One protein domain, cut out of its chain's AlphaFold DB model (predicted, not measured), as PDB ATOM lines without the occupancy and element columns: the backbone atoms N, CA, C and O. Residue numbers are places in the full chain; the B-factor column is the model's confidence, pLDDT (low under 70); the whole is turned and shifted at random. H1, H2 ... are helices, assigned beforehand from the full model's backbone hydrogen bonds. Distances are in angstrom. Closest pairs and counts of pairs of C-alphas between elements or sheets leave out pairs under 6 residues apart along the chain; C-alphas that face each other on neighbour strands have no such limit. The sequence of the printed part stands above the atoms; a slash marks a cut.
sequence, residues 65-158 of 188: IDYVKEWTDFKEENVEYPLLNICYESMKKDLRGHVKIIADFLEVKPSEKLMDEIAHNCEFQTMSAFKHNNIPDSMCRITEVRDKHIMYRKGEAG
ATOM      1  N   ILE A  65     188.830 158.027 159.116       81.69
ATOM      2  CA  ILE A  65     189.073 156.686 159.659       81.69
ATOM      3  C   ILE A  65     188.566 155.619 158.682       81.69
ATOM      4  O   ILE A  65     189.274 154.650 158.418       81.69
ATOM      5  N   ASP A  66     187.369 155.818 158.123       83.31
ATOM      6  CA  ASP A  66     186.784 154.865 157.175       83.31
ATOM      7  C   ASP A  66     187.585 154.870 155.858       83.31
ATOM      8  O   ASP A  66     187.950 153.809 155.367       83.31
ATOM      9  N   TYR A  67     187.996 156.048 155.369       84.06
ATOM     10  CA  TYR A  67     188.862 156.174 154.189       84.06
ATOM     11  C   TYR A  67     190.189 155.409 154.335       84.06
ATOM     12  O   TYR A  67     190.584 154.674 153.433       84.06
ATOM     13  N   VAL A  68     190.900 155.568 155.459       83.44
ATOM     14  CA  VAL A  68     192.175 154.859 155.681       83.44
ATOM     15  C   VAL A  68     191.948 153.353 155.788       83.44
ATOM     16  O   VAL A  68     192.768 152.582 155.284       83.44
ATOM     17  N   LYS A  69     190.838 152.932 156.406       83.31
ATOM     18  CA  LYS A  69     190.481 151.517 156.502       83.31
ATOM     19  C   LYS A  69     190.253 150.909 155.123       83.31
ATOM     20  O   LYS A  69     190.898 149.923 154.799       83.31
ATOM     21  N   GLU A  70     189.402 151.524 154.310       86.06
ATOM     22  CA  GLU A  70     189.057 151.030 152.972       86.06
ATOM     23  C   GLU A  70     190.299 150.840 152.092       86.06
ATOM     24  O   GLU A  70     190.445 149.805 151.452       86.06
ATOM     25  N   TRP A  71     191.238 151.791 152.102       84.12
ATOM     26  CA  TRP A  71     192.492 151.658 151.351       84.12
ATOM     27  C   TRP A  71     193.445 150.604 151.917       84.12
ATOM     28  O   TRP A  71     194.227 150.022 151.164       84.12
ATOM     29  N   THR A  72     193.411 150.376 153.230       83.31
ATOM     30  CA  THR A  72     194.198 149.310 153.861       83.31
ATOM     31  C   THR A  72     193.647 147.948 153.467       83.31
ATOM     32  O   THR A  72     194.394 147.137 152.929       83.31
ATOM     33  N   ASP A  73     192.345 147.742 153.665       84.94
ATOM     34  CA  ASP A  73     191.655 146.500 153.320       84.94
ATOM     35  C   ASP A  73     191.827 146.207 151.821       84.94
ATOM     36  O   ASP A  73     192.247 145.119 151.442       84.94
ATOM     37  N   PHE A  74     191.641 147.216 150.959       85.38
ATOM     38  CA  PHE A  74     191.856 147.080 149.516       85.38
ATOM     39  C   PHE A  74     193.281 146.623 149.178       85.38
ATOM     40  O   PHE A  74     193.468 145.789 148.294       85.38
ATOM     41  N   LYS A  75     194.296 147.135 149.882       83.19
ATOM     42  CA  LYS A  75     195.690 146.728 149.674       83.19
ATOM     43  C   LYS A  75     195.960 145.290 150.119       83.19
ATOM     44  O   LYS A  75     196.764 144.614 149.483       83.19
ATOM     45  N   GLU A  76     195.336 144.841 151.202       84.94
ATOM     46  CA  GLU A  76     195.464 143.463 151.688       84.94
ATOM     47  C   GLU A  76     194.732 142.466 150.785       84.94
ATOM     48  O   GLU A  76     195.238 141.373 150.533       84.94
ATOM     49  N   GLU A  77     193.565 142.849 150.268       88.06
ATOM     50  CA  GLU A  77     192.723 142.002 149.423       88.06
ATOM     51  C   GLU A  77     193.202 141.922 147.968       88.06
ATOM     52  O   GLU A  77     192.977 140.904 147.318       88.06
ATOM     53  N   ASN A  78     193.873 142.960 147.456       87.44
ATOM     54  CA  ASN A  78     194.262 143.060 146.046       87.44
ATOM     55  C   ASN A  78     195.785 143.213 145.896       87.44
ATOM     56  O   ASN A  78     196.295 144.204 145.360       87.44
ATOM     57  N   VAL A  79     196.523 142.220 146.400       86.19
ATOM     58  CA  VAL A  79     197.998 142.185 146.416       86.19
ATOM     59  C   VAL A  79     198.639 142.250 145.026       86.19
ATOM     60  O   VAL A  79     199.820 142.572 144.904       86.19
ATOM     61  N   GLU A  80     197.880 141.953 143.973       89.62
ATOM     62  CA  GLU A  80     198.310 142.079 142.583       89.62
ATOM     63  C   GLU A  80     198.451 143.529 142.103       89.62
ATOM     64  O   GLU A  80     199.184 143.773 141.140       89.62
ATOM     65  N   TYR A  81     197.790 144.500 142.748       86.81
ATOM     66  CA  TYR A  81     197.932 145.908 142.384       86.81
ATOM     67  C   TYR A  81     199.057 146.569 143.187       86.81
ATOM     68  O   TYR A  81     199.037 146.567 144.421       86.81
ATOM     69  N   PRO A  82     200.029 147.212 142.519       84.06
ATOM     70  CA  PRO A  82     201.084 147.925 143.216       84.06
ATOM     71  C   PRO A  82     200.495 149.169 143.902       84.06
ATOM     72  O   PRO A  82     200.116 150.138 143.246       84.06
ATOM     73  N   LEU A  83     200.429 149.149 145.239       87.31
ATOM     74  CA  LEU A  83     199.941 150.258 146.067       87.31
ATOM     75  C   LEU A  83     201.002 150.724 147.068       87.31
ATOM     76  O   LEU A  83     201.380 150.004 148.004       87.31
ATOM     77  N   LEU A  84     201.436 151.974 146.910       86.69
ATOM     78  CA  LEU A  84     202.388 152.623 147.804       86.69
ATOM     79  C   LEU A  84     201.671 153.532 148.810       86.69
ATOM     80  O   LEU A  84     201.134 154.575 148.445       86.69
ATOM     81  N   ASN A  85     201.737 153.163 150.090       85.31
ATOM     82  CA  ASN A  85     201.247 153.989 151.193       85.31
ATOM     83  C   ASN A  85     202.426 154.738 151.814       85.31
ATOM     84  O   ASN A  85     203.400 154.114 152.233       85.31
ATOM     85  N   ILE A  86     202.326 156.064 151.895       86.62
ATOM     86  CA  ILE A  86     203.348 156.925 152.501       86.62
ATOM     87  C   ILE A  86     202.742 157.658 153.690       86.62
ATOM     88  O   ILE A  86     201.705 158.310 153.575       86.62
ATOM     89  N   CYS A  87     203.425 157.574 154.827       86.88
ATOM     90  CA  CYS A  87     203.099 158.332 156.025       86.88
ATOM     91  C   CYS A  87     203.831 159.681 156.005       86.88
ATOM     92  O   CYS A  87     205.036 159.735 155.743       86.88
ATOM     93  N   TYR A  88     203.117 160.770 156.298       89.12
ATOM     94  CA  TYR A  88     203.689 162.118 156.299       89.12
ATOM     95  C   TYR A  88     204.827 162.249 157.320       89.12
ATOM     96  O   TYR A  88     205.871 162.823 157.018       89.12
ATOM     97  N   GLU A  89     204.653 161.683 158.512       88.94
ATOM     98  CA  GLU A  89     205.629 161.694 159.596       88.94
ATOM     99  C   GLU A  89     206.919 160.966 159.203       88.94
ATOM    100  O   GLU A  89     208.010 161.484 159.442       88.94
ATOM    101  N   SER A  90     206.807 159.796 158.568       89.12
ATOM    102  CA  SER A  90     207.962 159.031 158.080       89.12
ATOM    103  C   SER A  90     208.685 159.771 156.957       89.12
ATOM    104  O   SER A  90     209.906 159.914 157.003       89.12
ATOM    105  N   MET A  91     207.933 160.325 156.001       91.44
ATOM    106  CA  MET A  91     208.485 161.131 154.910       91.44
ATOM    107  C   MET A  91     209.187 162.386 155.428       91.44
ATOM    108  O   MET A  91     210.223 162.782 154.908       91.44
ATOM    109  N   LYS A  92     208.659 163.009 156.484       90.12
ATOM    110  CA  LYS A  92     209.295 164.166 157.112       90.12
ATOM    111  C   LYS A  92     210.592 163.794 157.844       90.12
ATOM    112  O   LYS A  92     211.493 164.628 157.897       90.12
ATOM    113  N   LYS A  93     210.685 162.589 158.424       91.50
ATOM    114  CA  LYS A  93     211.893 162.094 159.113       91.50
ATOM    115  C   LYS A  93     213.023 161.761 158.136       91.50
ATOM    116  O   LYS A  93     214.169 162.078 158.431       91.50
ATOM    117  N   ASP A  94     212.702 161.157 156.994       94.44
ATOM    118  CA  ASP A  94     213.675 160.825 155.947       94.44
ATOM    119  C   ASP A  94     213.097 161.085 154.551       94.44
ATOM    120  O   ASP A  94     212.582 160.188 153.877       94.44
ATOM    121  N   LEU A  95     213.177 162.340 154.113       94.69
ATOM    122  CA  LEU A  95     212.598 162.764 152.842       94.69
ATOM    123  C   LEU A  95     213.296 162.101 151.654       94.69
ATOM    124  O   LEU A  95     212.639 161.619 150.734       94.69
ATOM    125  N   ARG A  96     214.627 162.026 151.696       96.50
ATOM    126  CA  ARG A  96     215.438 161.438 150.630       96.50
ATOM    127  C   ARG A  96     215.186 159.938 150.486       96.50
ATOM    128  O   ARG A  96     215.024 159.456 149.366       96.50
ATOM    129  N   GLY A  97     215.111 159.200 151.595       96.19
ATOM    130  CA  GLY A  97     214.744 157.786 151.568       96.19
ATOM    131  C   GLY A  97     213.360 157.567 150.961       96.19
ATOM    132  O   GLY A  97     213.183 156.665 150.146       96.19
ATOM    133  N   HIS A  98     212.398 158.449 151.249       95.88
ATOM    134  CA  HIS A  98     211.069 158.373 150.637       95.88
ATOM    135  C   HIS A  98     211.064 158.742 149.147       95.88
ATOM    136  O   HIS A  98     210.318 158.125 148.388       95.88
ATOM    137  N   VAL A  99     211.928 159.658 148.690       97.12
ATOM    138  CA  VAL A  99     212.152 159.887 147.249       97.12
ATOM    139  C   VAL A  99     212.625 158.600 146.576       97.12
ATOM    140  O   VAL A  99     212.113 158.245 145.516       97.12
ATOM    141  N   LYS A 100     213.544 157.861 147.209       96.62
ATOM    142  CA  LYS A 100     213.989 156.559 146.706       96.62
ATOM    143  C   LYS A 100     212.858 155.524 146.679       96.62
ATOM    144  O   LYS A 100     212.703 154.851 145.668       96.62
ATOM    145  N   ILE A 101     212.051 155.423 147.736       96.31
ATOM    146  CA  ILE A 101     210.897 154.504 147.785       96.31
ATOM    147  C   ILE A 101     209.920 154.790 146.632       96.31
ATOM    148  O   ILE A 101     209.463 153.864 145.967       96.31
ATOM    149  N   ILE A 102     209.625 156.068 146.368       96.62
ATOM    150  CA  ILE A 102     208.764 156.477 145.248       96.62
ATOM    151  C   ILE A 102     209.423 156.144 143.905       96.62
ATOM    152  O   ILE A 102     208.750 155.653 143.005       96.62
ATOM    153  N   ALA A 103     210.727 156.394 143.759       96.69
ATOM    154  CA  ALA A 103     211.462 156.085 142.537       96.69
ATOM    155  C   ALA A 103     211.447 154.582 142.221       96.69
ATOM    156  O   ALA A 103     211.143 154.203 141.092       96.69
ATOM    157  N   ASP A 104     211.702 153.745 143.228       96.06
ATOM    158  CA  ASP A 104     211.664 152.289 143.098       96.06
ATOM    159  C   ASP A 104     210.244 151.808 142.740       96.06
ATOM    160  O   ASP A 104     210.090 150.962 141.863       96.06
ATOM    161  N   PHE A 105     209.201 152.393 143.347       95.31
ATOM    162  CA  PHE A 105     207.799 152.084 143.035       95.31
ATOM    163  C   PHE A 105     207.384 152.479 141.610       95.31
ATOM    164  O   PHE A 105     206.600 151.779 140.978       95.31
ATOM    165  N   LEU A 106     207.906 153.596 141.100       96.06
ATOM    166  CA  LEU A 106     207.682 154.054 139.724       96.06
ATOM    167  C   LEU A 106     208.642 153.403 138.711       96.06
ATOM    168  O   LEU A 106     208.629 153.781 137.541       96.06
ATOM    169  N   GLU A 107     209.490 152.472 139.158       96.75
ATOM    170  CA  GLU A 107     210.503 151.778 138.354       96.75
ATOM    171  C   GLU A 107     211.501 152.716 137.646       96.75
ATOM    172  O   GLU A 107     212.068 152.398 136.596       96.75
ATOM    173  N   VAL A 108     211.769 153.883 138.239       96.94
ATOM    174  CA  VAL A 108     212.744 154.853 137.730       96.94
ATOM    175  C   VAL A 108     214.047 154.803 138.519       96.94
ATOM    176  O   VAL A 108     214.071 154.580 139.726       96.94
ATOM    177  N   LYS A 109     215.168 155.053 137.832       95.50
ATOM    178  CA  LYS A 109     216.516 155.062 138.426       95.50
ATOM    179  C   LYS A 109     217.120 156.470 138.367       95.50
ATOM    180  O   LYS A 109     217.943 156.733 137.486       95.50
ATOM    181  N   PRO A 110     216.685 157.402 139.235       95.31
ATOM    182  CA  PRO A 110     217.276 158.732 139.307       95.31
ATOM    183  C   PRO A 110     218.730 158.646 139.786       95.31
ATOM    184  O   PRO A 110     219.114 157.725 140.503       95.31
ATOM    185  N   SER A 111     219.549 159.623 139.400       97.38
ATOM    186  CA  SER A 111     220.892 159.759 139.965       97.38
ATOM    187  C   SER A 111     220.815 160.200 141.430       97.38
ATOM    188  O   SER A 111     219.862 160.872 141.826       97.38
ATOM    189  N   GLU A 112     221.846 159.892 142.222       96.69
ATOM    190  CA  GLU A 112     221.942 160.359 143.617       96.69
ATOM    191  C   GLU A 112     221.771 161.880 143.714       96.69
ATOM    192  O   GLU A 112     220.993 162.367 144.528       96.69
ATOM    193  N   LYS A 113     222.400 162.612 142.786       97.31
ATOM    194  CA  LYS A 113     222.280 164.068 142.680       97.31
ATOM    195  C   LYS A 113     220.832 164.519 142.462       97.31
ATOM    196  O   LYS A 113     220.389 165.458 143.111       97.31
ATOM    197  N   LEU A 114     220.094 163.862 141.565       96.88
ATOM    198  CA  LEU A 114     218.693 164.203 141.317       96.88
ATOM    199  C   LEU A 114     217.822 163.897 142.544       96.88
ATOM    200  O   LEU A 114     216.924 164.671 142.858       96.88
ATOM    201  N   MET A 115     218.091 162.801 143.260       97.31
ATOM    202  CA  MET A 115     217.380 162.496 144.507       97.31
ATOM    203  C   MET A 115     217.631 163.558 145.583       97.31
ATOM    204  O   MET A 115     216.682 163.976 146.247       97.31
ATOM    205  N   ASP A 116     218.874 164.026 145.717       97.44
ATOM    206  CA  ASP A 116     219.238 165.103 146.645       97.44
ATOM    207  C   ASP A 116     218.537 166.420 146.277       97.44
ATOM    208  O   ASP A 116     217.966 167.088 147.138       97.44
ATOM    209  N   GLU A 117     218.519 166.769 144.987       97.56
ATOM    210  CA  GLU A 117     217.834 167.962 144.475       97.56
ATOM    211  C   GLU A 117     216.319 167.903 144.709       97.56
ATOM    212  O   GLU A 117     215.722 168.893 145.137       97.56
ATOM    213  N   ILE A 118     215.683 166.753 144.458       97.12
ATOM    214  CA  ILE A 118     214.250 166.559 144.721       97.12
ATOM    215  C   ILE A 118     213.970 166.711 146.215       97.12
ATOM    216  O   ILE A 118     213.072 167.467 146.581       97.12
ATOM    217  N   ALA A 119     214.740 166.033 147.073       96.31
ATOM    218  CA  ALA A 119     214.557 166.117 148.516       96.31
ATOM    219  C   ALA A 119     214.667 167.571 148.998       96.31
ATOM    220  O   ALA A 119     213.745 168.063 149.642       96.31
ATOM    221  N   HIS A 120     215.717 168.292 148.595       95.50
ATOM    222  CA  HIS A 120     215.908 169.696 148.962       95.50
ATOM    223  C   HIS A 120     214.763 170.606 148.485       95.50
ATOM    224  O   HIS A 120     214.269 171.455 149.234       95.50
ATOM    225  N   ASN A 121     214.294 170.418 147.248       95.06
ATOM    226  CA  ASN A 121     213.193 171.205 146.688       95.06
ATOM    227  C   ASN A 121     211.844 170.908 147.359       95.06
ATOM    228  O   ASN A 121     210.975 171.781 147.408       95.06
ATOM    229  N   CYS A 122     211.672 169.694 147.884       93.69
ATOM    230  CA  CYS A 122     210.484 169.259 148.610       93.69
ATOM    231  C   CYS A 122     210.538 169.558 150.120       93.69
ATOM    232  O   CYS A 122     209.582 169.256 150.839       93.69
ATOM    233  N   GLU A 123     211.610 170.169 150.629       93.44
ATOM    234  CA  GLU A 123     211.643 170.643 152.009       93.44
ATOM    235  C   GLU A 123     210.609 171.748 152.236       93.44
ATOM    236  O   GLU A 123     210.373 172.614 151.390       93.44
ATOM    237  N   PHE A 124     210.016 171.765 153.434       90.88
ATOM    238  CA  PHE A 124     208.966 172.727 153.768       90.88
ATOM    239  C   PHE A 124     209.407 174.182 153.561       90.88
ATOM    240  O   PHE A 124     208.632 174.977 153.034       90.88
ATOM    241  N   GLN A 125     210.638 174.532 153.949       89.81
ATOM    242  CA  GLN A 125     211.154 175.897 153.807       89.81
ATOM    243  C   GLN A 125     211.280 176.290 152.333       89.81
ATOM    244  O   GLN A 125     210.793 177.350 151.942       89.81
ATOM    245  N   THR A 126     211.839 175.403 151.507       91.44
ATOM    246  CA  THR A 126     211.994 175.612 150.065       91.44
ATOM    247  C   THR A 126     210.637 175.747 149.376       91.44
ATOM    248  O   THR A 126     210.391 176.738 148.685       91.44
ATOM    249  N   MET A 127     209.708 174.819 149.629       89.44
ATOM    250  CA  MET A 127     208.360 174.853 149.051       89.44
ATOM    251  C   MET A 127     207.563 176.085 149.496       89.44
ATOM    252  O   MET A 127     206.923 176.744 148.671       89.44
ATOM    253  N   SER A 128     207.606 176.411 150.792       85.81
ATOM    254  CA  SER A 128     206.889 177.552 151.366       85.81
ATOM    255  C   SER A 128     207.420 178.872 150.808       85.81
ATOM    256  O   SER A 128     206.628 179.713 150.384       85.81
ATOM    257  N   ALA A 129     208.744 179.047 150.749       84.88
ATOM    258  CA  ALA A 129     209.368 180.240 150.183       84.88
ATOM    259  C   ALA A 129     209.066 180.381 148.686       84.88
ATOM    260  O   ALA A 129     208.644 181.448 148.234       84.88
ATOM    261  N   PHE A 130     209.206 179.295 147.916       84.62
ATOM    262  CA  PHE A 130     208.899 179.301 146.489       84.62
ATOM    263  C   PHE A 130     207.449 179.713 146.235       84.62
ATOM    264  O   PHE A 130     207.188 180.571 145.392       84.62
ATOM    265  N   LYS A 131     206.495 179.136 146.972       77.44
ATOM    266  CA  LYS A 131     205.078 179.436 146.769       77.44
ATOM    267  C   LYS A 131     204.689 180.820 147.253       77.44
ATOM    268  O   LYS A 131     203.916 181.455 146.550       77.44
ATOM    269  N   HIS A 132     205.240 181.313 148.360       74.38
ATOM    270  CA  HIS A 132     205.017 182.693 148.804       74.38
ATOM    271  C   HIS A 132     205.399 183.711 147.717       74.38
ATOM    272  O   HIS A 132     204.658 184.655 147.465       74.38
ATOM    273  N   ASN A 133     206.494 183.453 147.001       75.88
ATOM    274  CA  ASN A 133     206.974 184.323 145.927       75.88
ATOM    275  C   ASN A 133     206.252 184.119 144.581       75.88
ATOM    276  O   ASN A 133     206.437 184.921 143.671       75.88
ATOM    277  N   ASN A 134     205.450 183.057 144.428       75.00
ATOM    278  CA  ASN A 134     204.851 182.649 143.150       75.00
ATOM    279  C   ASN A 134     203.361 182.273 143.282       75.00
ATOM    280  O   ASN A 134     202.898 181.335 142.625       75.00
ATOM    281  N   ILE A 135     202.600 182.950 144.150       69.31
ATOM    282  CA  ILE A 135     201.163 182.676 144.320       69.31
ATOM    283  C   ILE A 135     200.414 183.108 143.045       69.31
ATOM    284  O   ILE A 135     200.418 184.294 142.719       69.31
ATOM    285  N   PRO A 136     199.732 182.192 142.327       66.19
ATOM    286  CA  PRO A 136     198.883 182.566 141.203       66.19
ATOM    287  C   PRO A 136     197.741 183.478 141.660       66.19
ATOM    288  O   PRO A 136     197.109 183.213 142.686       66.19
ATOM    289  N   ASP A 137     197.398 184.491 140.863       65.12
ATOM    290  CA  ASP A 137     196.318 185.438 141.185       65.12
ATOM    291  C   ASP A 137     194.964 184.755 141.455       65.12
ATOM    292  O   ASP A 137     194.143 185.272 142.213       65.12
ATOM    293  N   SER A 138     194.730 183.570 140.881       61.69
ATOM    294  CA  SER A 138     193.542 182.753 141.151       61.69
ATOM    295  C   SER A 138     193.459 182.267 142.602       61.69
ATOM    296  O   SER A 138     192.360 182.185 143.144       61.69
ATOM    297  N   MET A 139     194.596 182.000 143.254       56.97
ATOM    298  CA  MET A 139     194.659 181.630 144.673       56.97
ATOM    299  C   MET A 139     194.638 182.850 145.600       56.97
ATOM    300  O   MET A 139     194.094 182.756 146.697       56.97
ATOM    301  N   CYS A 140     195.140 184.007 145.158       56.12
ATOM    302  CA  CYS A 140     195.038 185.262 145.914       56.12
ATOM    303  C   CYS A 140     193.581 185.697 146.135       56.12
ATOM    304  O   CYS A 140     193.276 186.328 147.136       56.12
ATOM    305  N   ARG A 141     192.658 185.341 145.230       50.06
ATOM    306  CA  ARG A 141     191.227 185.688 145.342       50.06
ATOM    307  C   ARG A 141     190.474 184.918 146.432       50.06
ATOM    308  O   ARG A 141     189.350 185.290 146.746       50.06
ATOM    309  N   ILE A 142     191.067 183.859 146.985       51.16
ATOM    310  CA  ILE A 142     190.465 183.045 148.055       51.16
ATOM    311  C   ILE A 142     190.677 183.693 149.432       51.16
ATOM    312  O   ILE A 142     189.913 183.444 150.360       51.16
ATOM    313  N   THR A 143     191.690 184.547 149.574       49.12
ATOM    314  CA  THR A 143     192.000 185.220 150.834       49.12
ATOM    315  C   THR A 143     192.230 186.700 150.607       49.12
ATOM    316  O   THR A 143     193.144 187.078 149.888       49.12
ATOM    317  N   GLU A 144     191.492 187.552 151.312       49.88
ATOM    318  CA  GLU A 144     191.689 189.013 151.291       49.88
ATOM    319  C   GLU A 144     193.088 189.462 151.767       49.88
ATOM    320  O   GLU A 144     193.435 190.637 151.691       49.88
ATOM    321  N   VAL A 145     193.913 188.532 152.260       49.75
ATOM    322  CA  VAL A 145     195.271 188.777 152.744       49.75
ATOM    323  C   VAL A 145     196.274 188.127 151.792       49.75
ATOM    324  O   VAL A 145     196.514 186.924 151.867       49.75
ATOM    325  N   ARG A 146     196.896 188.938 150.926       49.75
ATOM    326  CA  ARG A 146     197.982 188.513 150.017       49.75
ATOM    327  C   ARG A 146     199.165 187.867 150.751       49.75
ATOM    328  O   ARG A 146     199.790 186.958 150.218       49.75
ATOM    329  N   ASP A 147     199.417 188.284 151.989       50.31
ATOM    330  CA  ASP A 147     200.627 187.914 152.735       50.31
ATOM    331  C   ASP A 147     200.523 186.572 153.482       50.31
ATOM    332  O   ASP A 147     201.484 186.128 154.111       50.31
ATOM    333  N   LYS A 148     199.365 185.899 153.441       53.44
ATOM    334  CA  LYS A 148     199.150 184.610 154.116       53.44
ATOM    335  C   LYS A 148     198.759 183.553 153.099       53.44
ATOM    336  O   LYS A 148     197.582 183.341 152.826       53.44
ATOM    337  N   HIS A 149     199.748 182.848 152.554       57.72
ATOM    338  CA  HIS A 149     199.447 181.697 151.715       57.72
ATOM    339  C   HIS A 149     198.780 180.596 152.554       57.72
ATOM    340  O   HIS A 149     199.372 180.065 153.488       57.72
ATOM    341  N   ILE A 150     197.556 180.221 152.187       62.25
ATOM    342  CA  ILE A 150     196.753 179.198 152.880       62.25
ATOM    343  C   ILE A 150     197.355 177.785 152.899       62.25
ATOM    344  O   ILE A 150     196.934 176.966 153.711       62.25
ATOM    345  N   MET A 151     198.309 177.476 152.015       70.00
ATOM    346  CA  MET A 151     198.779 176.099 151.814       70.00
ATOM    347  C   MET A 151     199.905 175.692 152.774       70.00
ATOM    348  O   MET A 151     200.039 174.512 153.086       70.00
ATOM    349  N   TYR A 152     200.701 176.647 153.267       78.81
ATOM    350  CA  TYR A 152     201.858 176.382 154.128       78.81
ATOM    351  C   TYR A 152     201.709 177.151 155.437       78.81
ATOM    352  O   TYR A 152     201.501 178.359 155.437       78.81
ATOM    353  N   ARG A 153     201.806 176.443 156.566       82.69
ATOM    354  CA  ARG A 153     201.585 177.027 157.900       82.69
ATOM    355  C   ARG A 153     202.759 176.818 158.853       82.69
ATOM    356  O   ARG A 153     203.329 177.785 159.334       82.69
ATOM    357  N   LYS A 154     203.070 175.557 159.166       84.19
ATOM    358  CA  LYS A 154     204.190 175.177 160.052       84.19
ATOM    359  C   LYS A 154     205.016 174.019 159.504       84.19
ATOM    360  O   LYS A 154     206.216 173.976 159.716       84.19
ATOM    361  N   GLY A 155     204.366 173.075 158.817       86.06
ATOM    362  CA  GLY A 155     205.037 171.871 158.327       86.06
ATOM    363  C   GLY A 155     205.531 170.968 159.454       86.06
ATOM    364  O   GLY A 155     206.540 170.300 159.280       86.06
ATOM    365  N   GLU A 156     204.875 170.976 160.615       88.19
ATOM    366  CA  GLU A 156     205.261 170.213 161.806       88.19
ATOM    367  C   GLU A 156     204.227 169.124 162.106       88.19
ATOM    368  O   GLU A 156     203.021 169.381 162.056       88.19
ATOM    369  N   ALA A 157     204.706 167.931 162.466       87.94
ATOM    370  CA  ALA A 157     203.880 166.875 163.043       87.94
ATOM    371  C   ALA A 157     203.722 167.099 164.557       87.94
ATOM    372  O   ALA A 157     204.603 167.661 165.206       87.94
ATOM    373  N   GLY A 158     202.590 166.680 165.127       86.06
ATOM    374  CA  GLY A 158     202.339 166.778 166.573       86.06
ATOM    375  C   GLY A 158     201.765 168.111 167.073       86.06
ATOM    376  O   GLY A 158     201.462 168.227 168.258       86.06
TER     377      GLY A 158
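Overview. This is residues 65 to 158 of the 188 residues of the protein "Sulfotransferase 1C1" of Crassostrea gigas (UniProt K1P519). The chain makes a loose, open arch of six helices: H3 and H4 touch at its top, H2 and H5 are near them on either side, and H1 and H6 lie out at the two feet. Residues 65 to 70 of H1 and residues 76 to 81 stand free, while residues 141 to 158, with no named element, fold back from H6 toward H2. The printed part has 94 residues with six named helices, H1 to H6 in order along the chain, and no named strand; its class is all helix. It is loose, with a radius of gyration of the C-alphas of 17.1 A and spans of 47 by 39 by 27 A.

Arrangement. Begin with H1, residues 65 to 77, the longest helix, which touches no helix and is apart from H2, residues 88 to 93. Look next at H3, residues 95 to 105: H2 is close to it but not clearly touching, with the C-alphas of Met 91 and His 98 closest at 5.7 A, at a steep tilt of 60 degrees, opposite ways. H3 and H4, residues 112 to 121, touch, and there the closest C-alphas are those of Arg 96 and Ala 119, 5.2 A apart; they too run opposite ways, at a steep tilt of 60 degrees. H5, residues 124 to 133, is close to H4 but not clearly touching: the C-alphas of Asn 121 and Met 127 are closest at 6.5 A, and the two run the same way at a steep tilt of 59 degrees. H6, residues 137 to 140, touches no helix and is apart from H5. In H1, H2, H3, H4 and H5 every O i to N i+4 pair is within hydrogen-bond range; H6 is too short for such a pair, and its one O i to N i+3 pair is within range.

Along the chain. Find C-alpha 65 at (189.073, 156.686, 159.659); from there H1 runs 18.3 A to C-alpha 77 at (192.723, 142.002, 149.423). H2 measures 8.7 A from first to last C-alpha, H3 15.3 A, H4 14.3 A and H5 14.1 A. H6, 4.9 A long, ends at C-alpha 140, at (195.038, 185.262, 145.914).

Size, cuts and confidence. The C-alphas of Glu 80 and Glu 144 are the two farthest apart, 48.2 A. The printed part has no cut from residue 65 to 158, and no link between its helices is long; those from H2 to H3, H4 to H5 and H5 to H6 are tight. The mean pLDDT of the printed part is 83.7, and in the B-factor column you will find residues 135 to 150 under 70.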